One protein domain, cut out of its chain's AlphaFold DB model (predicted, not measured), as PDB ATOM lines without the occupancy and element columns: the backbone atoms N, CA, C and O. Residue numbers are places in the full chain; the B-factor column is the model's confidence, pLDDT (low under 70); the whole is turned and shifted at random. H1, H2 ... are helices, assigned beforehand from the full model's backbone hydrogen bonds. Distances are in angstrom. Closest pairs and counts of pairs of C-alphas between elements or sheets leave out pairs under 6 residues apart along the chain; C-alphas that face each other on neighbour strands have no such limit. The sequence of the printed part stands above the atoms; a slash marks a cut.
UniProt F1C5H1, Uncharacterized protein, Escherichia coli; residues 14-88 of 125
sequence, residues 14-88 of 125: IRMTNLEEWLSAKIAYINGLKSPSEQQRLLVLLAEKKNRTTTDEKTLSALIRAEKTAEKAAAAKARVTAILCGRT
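AT A GLANCE: This is residues 14 to 88 of the 125 residues of an uncharacterized protein of Escherichia coli (UniProt F1C5H1). A long straight helix, H3, folds back on the short H2 as a helical hairpin, and H1 runs crosswise beside this pair, near both. The far end of H3, residues 68 to 87 with Thr 88 after it, sticks out as an arm that makes the length. The printed part has 75 residues with three named helices in the order H1, H2, H3 and no named strand; the class is all helix. The whole is loose, with a radius of gyration of the C-alphas of 15.3 A, and elongated, spanning 53 by 30 by 20 A.

IN THESE COORDINATES: Find C-alpha 14 at (54.324, 83.281, 35.080); from there H1, residues 14 to 31, runs 26.2 A to C-alpha 31 at (49.514, 89.831, 59.951). Next look at H2, residues 38 to 48, 15.6 A long. H3, residues 54 to 87, runs 49.6 A and ends at C-alpha 87 at (15.706, 97.507, 48.118).

HOW THE PARTS SIT: H1 is close to H2 but not clearly touching: the closest C-alphas, of Ile 27 and Val 44, are 6.2 A apart. Their lines stand at a steep tilt of 57 degrees, opposite ways. H1 and H3 are near each other, with 5 pairs of C-alphas within 10 A. H2 and H3 touch and form a helical hairpin, at a steep tilt of 43 degrees, opposite ways; their closest C-alphas, of Leu 43 and Leu 60, are 6.7 A apart. H3 touches H2 with residues 56 to 64 alone. In H2 and H3 every O i to N i+4 pair is within hydrogen-bond range; in H1, 13 of 14 are.

THE WHOLE: The C-alphas farthest apart, of Asn 51 and Thr 88, are 53.3 A from each other. Residues 32 to 38 also stand free. The printed part has no cut; the link H1 to H2 is short and H2 to H3 tight. Look for pLDDT under 70 at residues 14 to 17, 50 to 52 and 85 to 88.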
ATOM      1  N   ILE A  14      55.304  82.194  34.896       53.88
ATOM      2  CA  ILE A  14      54.324  83.281  35.080       53.88
ATOM      3  C   ILE A  14      53.232  82.884  36.091       53.88
ATOM      4  O   ILE A  14      52.717  83.717  36.835       53.88
ATOM      5  N   ARG A  15      52.862  81.598  36.144       54.72
ATOM      6  CA  ARG A  15      51.888  81.092  37.122       54.72
ATOM      7  C   ARG A  15      52.473  80.988  38.533       54.72
ATOM      8  O   ARG A  15      51.723  81.198  39.481       54.72
ATOM      9  N   MET A  16      53.767  80.685  38.666       56.06
ATOM     10  CA  MET A  16      54.455  80.561  39.957       56.06
ATOM     11  C   MET A  16      54.712  81.929  40.605       56.06
ATOM     12  O   MET A  16      54.405  82.125  41.775       56.06
ATOM     13  N   THR A  17      55.184  82.902  39.823       61.50
ATOM     14  CA  THR A  17      55.468  84.273  40.294       61.50
ATOM     15  C   THR A  17      54.222  84.982  40.827       61.50
ATOM     16  O   THR A  17      54.242  85.508  41.934       61.50
ATOM     17  N   ASN A  18      53.095  84.887  40.117       74.62
ATOM     18  CA  ASN A  18      51.820  85.463  40.565       74.62
ATOM     19  C   ASN A  18      51.277  84.792  41.849       74.62
ATOM     20  O   ASN A  18      50.581  85.408  42.655       74.62
ATOM     21  N   LEU A  19      51.585  83.508  42.059       74.19
ATOM     22  CA  LEU A  19      51.183  82.781  43.264       74.19
ATOM     23  C   LEU A  19      51.975  83.238  44.489       74.19
ATOM     24  O   LEU A  19      51.366  83.480  45.528       74.19
ATOM     25  N   GLU A  20      53.291  83.395  44.354       78.12
ATOM     26  CA  GLU A  20      54.166  83.885  45.426       78.12
ATOM     27  C   GLU A  20      53.886  85.358  45.765       78.12
ATOM     28  O   GLU A  20      53.800  85.714  46.941       78.12
ATOM     29  N   GLU A  21      53.639  86.209  44.762       81.62
ATOM     30  CA  GLU A  21      53.206  87.601  44.972       81.62
ATOM     31  C   GLU A  21      51.886  87.670  45.747       81.62
ATOM     32  O   GLU A  21      51.766  88.406  46.732       81.62
ATOM     33  N   TRP A  22      50.902  86.860  45.347       84.62
ATOM     34  CA  TRP A  22      49.624  86.767  46.049       84.62
ATOM     35  C   TRP A  22      49.797  86.241  47.477       84.62
ATOM     36  O   TRP A  22      49.181  86.772  48.399       84.62
ATOM     37  N   LEU A  23      50.638  85.221  47.677       84.12
ATOM     38  CA  LEU A  23      50.887  84.624  48.988       84.12
ATOM     39  C   LEU A  23      51.547  85.637  49.932       84.12
ATOM     40  O   LEU A  23      51.089  85.804  51.058       84.12
ATOM     41  N   SER A  24      52.555  86.366  49.450       85.44
ATOM     42  CA  SER A  24      53.238  87.420  50.203       85.44
ATOM     43  C   SER A  24      52.280  88.546  50.607       85.44
ATOM     44  O   SER A  24      52.172  88.886  51.789       85.44
ATOM     45  N   ALA A  25      51.485  89.056  49.658       86.75
ATOM     46  CA  ALA A  25      50.459  90.058  49.945       86.75
ATOM     47  C   ALA A  25      49.417  89.544  50.955       86.75
ATOM     48  O   ALA A  25      48.967  90.283  51.835       86.75
ATOM     49  N   LYS A  26      49.052  88.260  50.862       85.06
ATOM     50  CA  LYS A  26      48.086  87.640  51.767       85.06
ATOM     51  C   LYS A  26      48.642  87.462  53.179       85.06
ATOM     52  O   LYS A  26      47.911  87.714  54.134       85.06
ATOM     53  N   ILE A  27      49.911  87.089  53.328       87.81
ATOM     54  CA  ILE A  27      50.586  87.005  54.631       87.81
ATOM     55  C   ILE A  27      50.636  88.388  55.286       87.81
ATOM     56  O   ILE A  27      50.256  88.526  56.447       87.81
ATOM     57  N   ALA A  28      51.006  89.430  54.532       88.12
ATOM     58  CA  ALA A  28      50.998  90.807  55.030       88.12
ATOM     59  C   ALA A  28      49.600  91.243  55.504       88.12
ATOM     60  O   ALA A  28      49.463  91.842  56.571       88.12
ATOM     61  N   TYR A  29      48.553  90.885  54.753       87.75
ATOM     62  CA  TYR A  29      47.169  91.123  55.156       87.75
ATOM     63  C   TYR A  29      46.809  90.382  56.451       87.75
ATOM     64  O   TYR A  29      46.308  91.007  57.381       87.75
ATOM     65  N   ILE A  30      47.098  89.077  56.544       87.44
ATOM     66  CA  ILE A  30      46.801  88.244  57.724       87.44
ATOM     67  C   ILE A  30      47.513  88.779  58.973       87.44
ATOM     68  O   ILE A  30      46.901  88.836  60.037       87.44
ATOM     69  N   ASN A  31      48.759  89.239  58.845       85.62
ATOM     70  CA  ASN A  31      49.514  89.831  59.951       85.62
ATOM     71  C   ASN A  31      48.910  91.154  60.454       85.62
ATOM     72  O   ASN A  31      49.093  91.512  61.615       85.62
ATOM     73  N   GLY A  32      48.158  91.868  59.611       86.62
ATOM     74  CA  GLY A  32      47.408  93.063  60.000       86.62
ATOM     75  C   GLY A  32      46.069  92.779  60.698       86.62
ATOM     76  O   GLY A  32      45.440  93.708  61.210       86.62
ATOM     77  N   LEU A  33      45.599  91.523  60.731       86.50
ATOM     78  CA  LEU A  33      44.345  91.164  61.399       86.50
ATOM     79  C   LEU A  33      44.556  91.010  62.910       86.50
ATOM     80  O   LEU A  33      45.412  90.265  63.370       86.50
ATOM     81  N   LYS A  34      43.683  91.643  63.702       81.00
ATOM     82  CA  LYS A  34      43.707  91.560  65.174       81.00
ATOM     83  C   LYS A  34      43.392  90.155  65.715       81.00
ATOM     84  O   LYS A  34      43.874  89.788  66.781       81.00
ATOM     85  N   SER A  35      42.609  89.380  64.963       82.12
ATOM     86  CA  SER A  35      42.252  87.992  65.276       82.12
ATOM     87  C   SER A  35      42.281  87.152  63.996       82.12
ATOM     88  O   SER A  35      41.244  87.005  63.346       82.12
ATOM     89  N   PRO A  36      43.451  86.625  63.591       82.56
ATOM     90  CA  PRO A  36      43.545  85.783  62.406       82.56
ATOM     91  C   PRO A  36      42.844  84.442  62.646       82.56
ATOM     92  O   PRO A  36      42.975  83.837  63.719       82.56
ATOM     93  N   SER A  37      42.106  83.997  61.629       85.62
ATOM     94  CA  SER A  37      41.390  82.718  61.599       85.62
ATOM     95  C   SER A  37      42.368  81.537  61.659       85.62
ATOM     96  O   SER A  37      43.510  81.646  61.218       85.62
ATOM     97  N   GLU A  38      41.943  80.395  62.204       81.81
ATOM     98  CA  GLU A  38      42.801  79.211  62.349       81.81
ATOM     99  C   GLU A  38      43.340  78.708  61.002       81.81
ATOM    100  O   GLU A  38      44.530  78.415  60.879       81.81
ATOM    101  N   GLN A  39      42.514  78.748  59.953       83.75
ATOM    102  CA  GLN A  39      42.943  78.449  58.585       83.75
ATOM    103  C   GLN A  39      44.040  79.412  58.095       83.75
ATOM    104  O   GLN A  39      45.000  78.990  57.450       83.75
ATOM    105  N   GLN A  40      43.926  80.702  58.425       84.69
ATOM    106  CA  GLN A  40      44.899  81.732  58.049       84.69
ATOM    107  C   GLN A  40      46.212  81.585  58.828       84.69
ATOM    108  O   GLN A  40      47.284  81.767  58.258       84.69
ATOM    109  N   ARG A  41      46.141  81.195  60.107       85.56
ATOM    110  CA  ARG A  41      47.325  80.881  60.922       85.56
ATOM    111  C   ARG A  41      48.091  79.699  60.340       85.56
ATOM    112  O   ARG A  41      49.302  79.794  60.174       85.56
ATOM    113  N   LEU A  42      47.386  78.626  59.974       86.50
ATOM    114  CA  LEU A  42      47.997  77.454  59.345       86.50
ATOM    115  C   LEU A  42      48.651  77.804  57.999       86.50
ATOM    116  O   LEU A  42      49.731  77.302  57.697       86.50
ATOM    117  N   LEU A  43      48.038  78.700  57.216       85.69
ATOM    118  CA  LEU A  43      48.605  79.179  55.954       85.69
ATOM    119  C   LEU A  43      49.961  79.874  56.156       85.69
ATOM    120  O   LEU A  43      50.909  79.549  55.446       85.69
ATOM    121  N   VAL A  44      50.065  80.795  57.120       86.56
ATOM    122  CA  VAL A  44      51.321  81.510  57.428       86.56
ATOM    123  C   VAL A  44      52.394  80.527  57.900       86.56
ATOM    124  O   VAL A  44      53.508  80.531  57.385       86.56
ATOM    125  N   LEU A  45      52.022  79.609  58.792       85.31
ATOM    126  CA  LEU A  45      52.931  78.610  59.357       85.31
ATOM    127  C   LEU A  45      53.510  77.677  58.282       85.31
ATOM    128  O   LEU A  45      54.692  77.345  58.309       85.31
ATOM    129  N   LEU A  46      52.693  77.270  57.305       83.50
ATOM    130  CA  LEU A  46      53.146  76.469  56.164       83.50
ATOM    131  C   LEU A  46      53.945  77.291  55.147       83.50
ATOM    132  O   LEU A  46      54.851  76.755  54.505       83.50
ATOM    133  N   ALA A  47      53.634  78.578  54.994       80.88
ATOM    134  CA  ALA A  47      54.353  79.459  54.085       80.88
ATOM    135  C   ALA A  47      55.785  79.748  54.567       80.88
ATOM    136  O   ALA A  47      56.699  79.750  53.743       80.88
ATOM    137  N   GLU A  48      55.985  79.917  55.878       79.50
ATOM    138  CA  GLU A  48      57.284  80.202  56.510       79.50
ATOM    139  C   GLU A  48      58.229  78.987  56.563       79.50
ATOM    140  O   GLU A  48      59.452  79.142  56.645       79.50
ATOM    141  N   LYS A  49      57.699  77.758  56.478       79.94
ATOM    142  CA  LYS A  49      58.519  76.537  56.452       79.94
ATOM    143  C   LYS A  49      59.299  76.433  55.136       79.94
ATOM    144  O   LYS A  49      58.721  76.233  54.069       79.94
ATOM    145  N   LYS A  50      60.635  76.495  55.231       61.09
ATOM    146  CA  LYS A  50      61.571  76.365  54.093       61.09
ATOM    147  C   LYS A  50      61.700  74.939  53.534       61.09
ATOM    148  O   LYS A  50      61.967  74.786  52.350       61.09
ATOM    149  N   ASN A  51      61.488  73.907  54.354       57.84
ATOM    150  CA  ASN A  51      61.476  72.504  53.921       57.84
ATOM    151  C   ASN A  51      60.023  72.038  53.783       57.84
ATOM    152  O   ASN A  51      59.423  71.581  54.759       57.84
ATOM    153  N   ARG A  52      59.437  72.218  52.596       64.25
ATOM    154  CA  ARG A  52      58.065  71.782  52.306       64.25
ATOM    155  C   ARG A  52      58.087  70.319  51.875       64.25
ATOM    156  O   ARG A  52      58.786  69.958  50.933       64.25
ATOM    157  N   THR A  53      57.336  69.468  52.571       75.19
ATOM    158  CA  THR A  53      57.073  68.111  52.080       75.19
ATOM    159  C   THR A  53      55.995  68.165  50.995       75.19
ATOM    160  O   THR A  53      55.164  69.072  50.977       75.19
ATOM    161  N   THR A  54      55.936  67.176  50.102       74.75
ATOM    162  CA  THR A  54      54.907  67.125  49.042       74.75
ATOM    163  C   THR A  54      53.474  67.120  49.610       74.75
ATOM    164  O   THR A  54      52.523  67.532  48.945       74.75
ATOM    165  N   THR A  55      53.298  66.673  50.857       78.62
ATOM    166  CA  THR A  55      52.025  66.739  51.593       78.62
ATOM    167  C   THR A  55      51.695  68.167  52.038       78.62
ATOM    168  O   THR A  55      50.542  68.594  51.922       78.62
ATOM    169  N   ASP A  56      52.695  68.932  52.483       76.50
ATOM    170  CA  ASP A  56      52.534  70.339  52.866       76.50
ATOM    171  C   ASP A  56      52.150  71.197  51.656       76.50
ATOM    172  O   ASP A  56      51.273  72.049  51.761       76.50
ATOM    173  N   GLU A  57      52.723  70.935  50.479       78.50
ATOM    174  CA  GLU A  57      52.384  71.655  49.243       78.50
ATOM    175  C   GLU A  57      50.940  71.407  48.784       78.50
ATOM    176  O   GLU A  57      50.238  72.331  48.355       78.50
ATOM    177  N   LYS A  58      50.462  70.161  48.904       83.12
ATOM    178  CA  LYS A  58      49.061  69.811  48.617       83.12
ATOM    179  C   LYS A  58      48.114  70.498  49.597       83.12
ATOM    180  O   LYS A  58      47.096  71.055  49.178       83.12
ATOM    181  N   THR A  59      48.474  70.504  50.878       83.19
ATOM    182  CA  THR A  59      47.719  71.184  51.938       83.19
ATOM    183  C   THR A  59      47.680  72.692  51.700       83.19
ATOM    184  O   THR A  59      46.608  73.291  51.720       83.19
ATOM    185  N   LEU A  60      48.819  73.297  51.359       82.44
ATOM    186  CA  LEU A  60      48.934  74.713  51.020       82.44
ATOM    187  C   LEU A  60      48.047  75.065  49.819       82.44
ATOM    188  O   LEU A  60      47.261  76.007  49.875       82.44
ATOM    189  N   SER A  61      48.089  74.254  48.762       81.62
ATOM    190  CA  SER A  61      47.252  74.440  47.572       81.62
ATOM    191  C   SER A  61      45.753  74.367  47.889       81.62
ATOM    192  O   SER A  61      44.960  75.136  47.336       81.62
ATOM    193  N   ALA A  62      45.346  73.461  48.783       84.31
ATOM    194  CA  ALA A  62      43.967  73.350  49.245       84.31
ATOM    195  C   ALA A  62      43.545  74.571  50.083       84.31
ATOM    196  O   ALA A  62      42.471  75.130  49.844       84.31
ATOM    197  N   LEU A  63      44.409  75.039  50.989       84.62
ATOM    198  CA  LEU A  63      44.167  76.229  51.812       84.62
ATOM    199  C   LEU A  63      44.030  77.498  50.964       84.62
ATOM    200  O   LEU A  63      43.107  78.282  51.178       84.62
ATOM    201  N   ILE A  64      44.864  77.669  49.936       85.75
ATOM    202  CA  ILE A  64      44.766  78.795  48.993       85.75
ATOM    203  C   ILE A  64      43.400  78.802  48.287       85.75
ATOM    204  O   ILE A  64      42.775  79.854  48.126       85.75
ATOM    205  N   ARG A  65      42.907  77.632  47.861       84.38
ATOM    206  CA  ARG A  65      41.584  77.507  47.221       84.38
ATOM    207  C   ARG A  65      40.449  77.812  48.196       84.38
ATOM    208  O   ARG A  65      39.487  78.478  47.803       84.38
ATOM    209  N   ALA A  66      40.565  77.356  49.441       82.12
ATOM    210  CA  ALA A  66      39.596  77.645  50.491       82.12
ATOM    211  C   ALA A  66      39.510  79.156  50.764       82.12
ATOM    212  O   ALA A  66      38.416  79.717  50.742       82.12
ATOM    213  N   GLU A  67      40.651  79.836  50.896       83.44
ATOM    214  CA  GLU A  67      40.710  81.278  51.169       83.44
ATOM    215  C   GLU A  67      40.124  82.108  50.018       83.44
ATOM    216  O   GLU A  67      39.284  82.983  50.234       83.44
ATOM    217  N   LYS A  68      40.459  81.772  48.764       81.69
ATOM    218  CA  LYS A  68      39.855  82.419  47.585       81.69
ATOM    219  C   LYS A  68      38.342  82.204  47.514       81.69
ATOM    220  O   LYS A  68      37.609  83.072  47.038       81.69
ATOM    221  N   THR A  69      37.856  81.051  47.964       77.50
ATOM    222  CA  THR A  69      36.416  80.759  48.009       77.50
ATOM    223  C   THR A  69      35.732  81.543  49.125       77.50
ATOM    224  O   THR A  69      34.651  82.086  48.904       77.50
ATOM    225  N   ALA A  70      36.375  81.679  50.286       76.56
ATOM    226  CA  ALA A  70      35.889  82.499  51.390       76.56
ATOM    227  C   ALA A  70      35.795  83.984  51.000       76.56
ATOM    228  O   ALA A  70      34.769  84.613  51.257       76.56
ATOM    229  N   GLU A  71      36.796  84.525  50.298       79.56
ATOM    230  CA  GLU A  71      36.755  85.887  49.743       79.56
ATOM    231  C   GLU A  71      35.586  86.073  48.768       79.56
ATOM    232  O   GLU A  71      34.828  87.041  48.872       79.56
ATOM    233  N   LYS A  72      35.375  85.119  47.850       75.19
ATOM    234  CA  LYS A  72      34.232  85.148  46.924       75.19
ATOM    235  C   LYS A  72      32.895  85.060  47.653       75.19
ATOM    236  O   LYS A  72      31.966  85.783  47.298       75.19
ATOM    237  N   ALA A  73      32.793  84.214  48.674       74.69
ATOM    238  CA  ALA A  73      31.595  84.097  49.493       74.69
ATOM    239  C   ALA A  73      31.321  85.393  50.269       74.69
ATOM    240  O   ALA A  73      30.177  85.837  50.328       74.69
ATOM    241  N   ALA A  74      32.353  86.040  50.817       74.69
ATOM    242  CA  ALA A  74      32.233  87.337  51.475       74.69
ATOM    243  C   ALA A  74      31.783  88.429  50.493       74.69
ATOM    244  O   ALA A  74      30.860  89.184  50.798       74.69
ATOM    245  N   ALA A  75      32.354  88.466  49.286       76.38
ATOM    246  CA  ALA A  75      31.938  89.392  48.235       76.38
ATOM    247  C   ALA A  75      30.491  89.139  47.775       76.38
ATOM    248  O   ALA A  75      29.736  90.087  47.568       76.38
ATOM    249  N   ALA A  76      30.076  87.877  47.647       73.62
ATOM    250  CA  ALA A  76      28.701  87.513  47.315       73.62
ATOM    251  C   ALA A  76      27.727  87.941  48.421       73.62
ATOM    252  O   ALA A  76      26.717  88.576  48.127       73.62
ATOM    253  N   LYS A  77      28.066  87.690  49.694       73.75
ATOM    254  CA  LYS A  77      27.298  88.181  50.847       73.75
ATOM    255  C   LYS A  77      27.192  89.704  50.828       73.75
ATOM    256  O   LYS A  77      26.094  90.224  50.960       73.75
ATOM    257  N   ALA A  78      28.290  90.420  50.578       78.12
ATOM    258  CA  ALA A  78      28.284  91.878  50.475       78.12
ATOM    259  C   ALA A  78      27.385  92.382  49.333       78.12
ATOM    260  O   ALA A  78      26.653  93.348  49.522       78.12
ATOM    261  N   ARG A  79      27.385  91.709  48.174       75.06
ATOM    262  CA  ARG A  79      26.484  92.031  47.052       75.06
ATOM    263  C   ARG A  79      25.020  91.787  47.404       75.06
ATOM    264  O   ARG A  79      24.195  92.648  47.129       75.06
ATOM    265  N   VAL A  80      24.697  90.657  48.033       78.19
ATOM    266  CA  VAL A  80      23.329  90.356  48.489       78.19
ATOM    267  C   VAL A  80      22.873  91.382  49.524       78.19
ATOM    268  O   VAL A  80      21.778  91.923  49.399       78.19
ATOM    269  N   THR A  81      23.728  91.723  50.492       77.38
ATOM    270  CA  THR A  81      23.456  92.784  51.466       77.38
ATOM    271  C   THR A  81      23.271  94.133  50.780       77.38
ATOM    272  O   THR A  81      22.331  94.838  51.114       77.38
ATOM    273  N   ALA A  82      24.091  94.492  49.788       76.62
ATOM    274  CA  ALA A  82      23.934  95.738  49.036       76.62
ATOM    275  C   ALA A  82      22.612  95.782  48.256       76.62
ATOM    276  O   ALA A  82      21.938  96.805  48.260       76.62
ATOM    277  N   ILE A  83      22.200  94.668  47.645       79.44
ATOM    278  CA  ILE A  83      20.894  94.550  46.984       79.44
ATOM    279  C   ILE A  83      19.764  94.698  48.011       79.44
ATOM    280  O   ILE A  83      18.805  95.422  47.764       79.44
ATOM    281  N   LEU A  84      19.874  94.066  49.182       74.38
ATOM    282  CA  LEU A  84      18.869  94.166  50.242       74.38
ATOM    283  C   LEU A  84      18.791  95.587  50.833       74.38
ATOM    284  O   LEU A  84      17.696  96.116  51.000       74.38
ATOM    285  N   CYS A  85      19.935  96.227  51.078       64.38
ATOM    286  CA  CYS A  85      20.058  97.618  51.525       64.38
ATOM    287  C   CYS A  85      19.713  98.648  50.438       64.38
ATOM    288  O   CYS A  85      19.492  99.805  50.766       64.38
ATOM    289  N   GLY A  86      19.714  98.266  49.159       66.62
ATOM    290  CA  GLY A  86      19.226  99.097  48.057       66.62
ATOM    291  C   GLY A  86      17.718  98.952  47.842       66.62
ATOM    292  O   GLY A  86      17.063  99.897  47.424       66.62
ATOM    293  N   ARG A  87      17.154  97.780  48.164       56.16
ATOM    294  CA  ARG A  87      15.706  97.507  48.118       56.16
ATOM    295  C   ARG A  87      14.954  97.991  49.356       56.16
ATOM    296  O   ARG A  87      13.739  98.136  49.307       56.16
ATOM    297  N   THR A  88      15.658  98.211  50.458       51.53
ATOM    298  CA  THR A  88      15.121  98.798  51.685       51.53
ATOM    299  C   THR A  88      15.858 100.114  51.916       51.53
ATOM    300  O   THR A  88      17.075 100.100  52.030       51.53
TER     301      THR A  88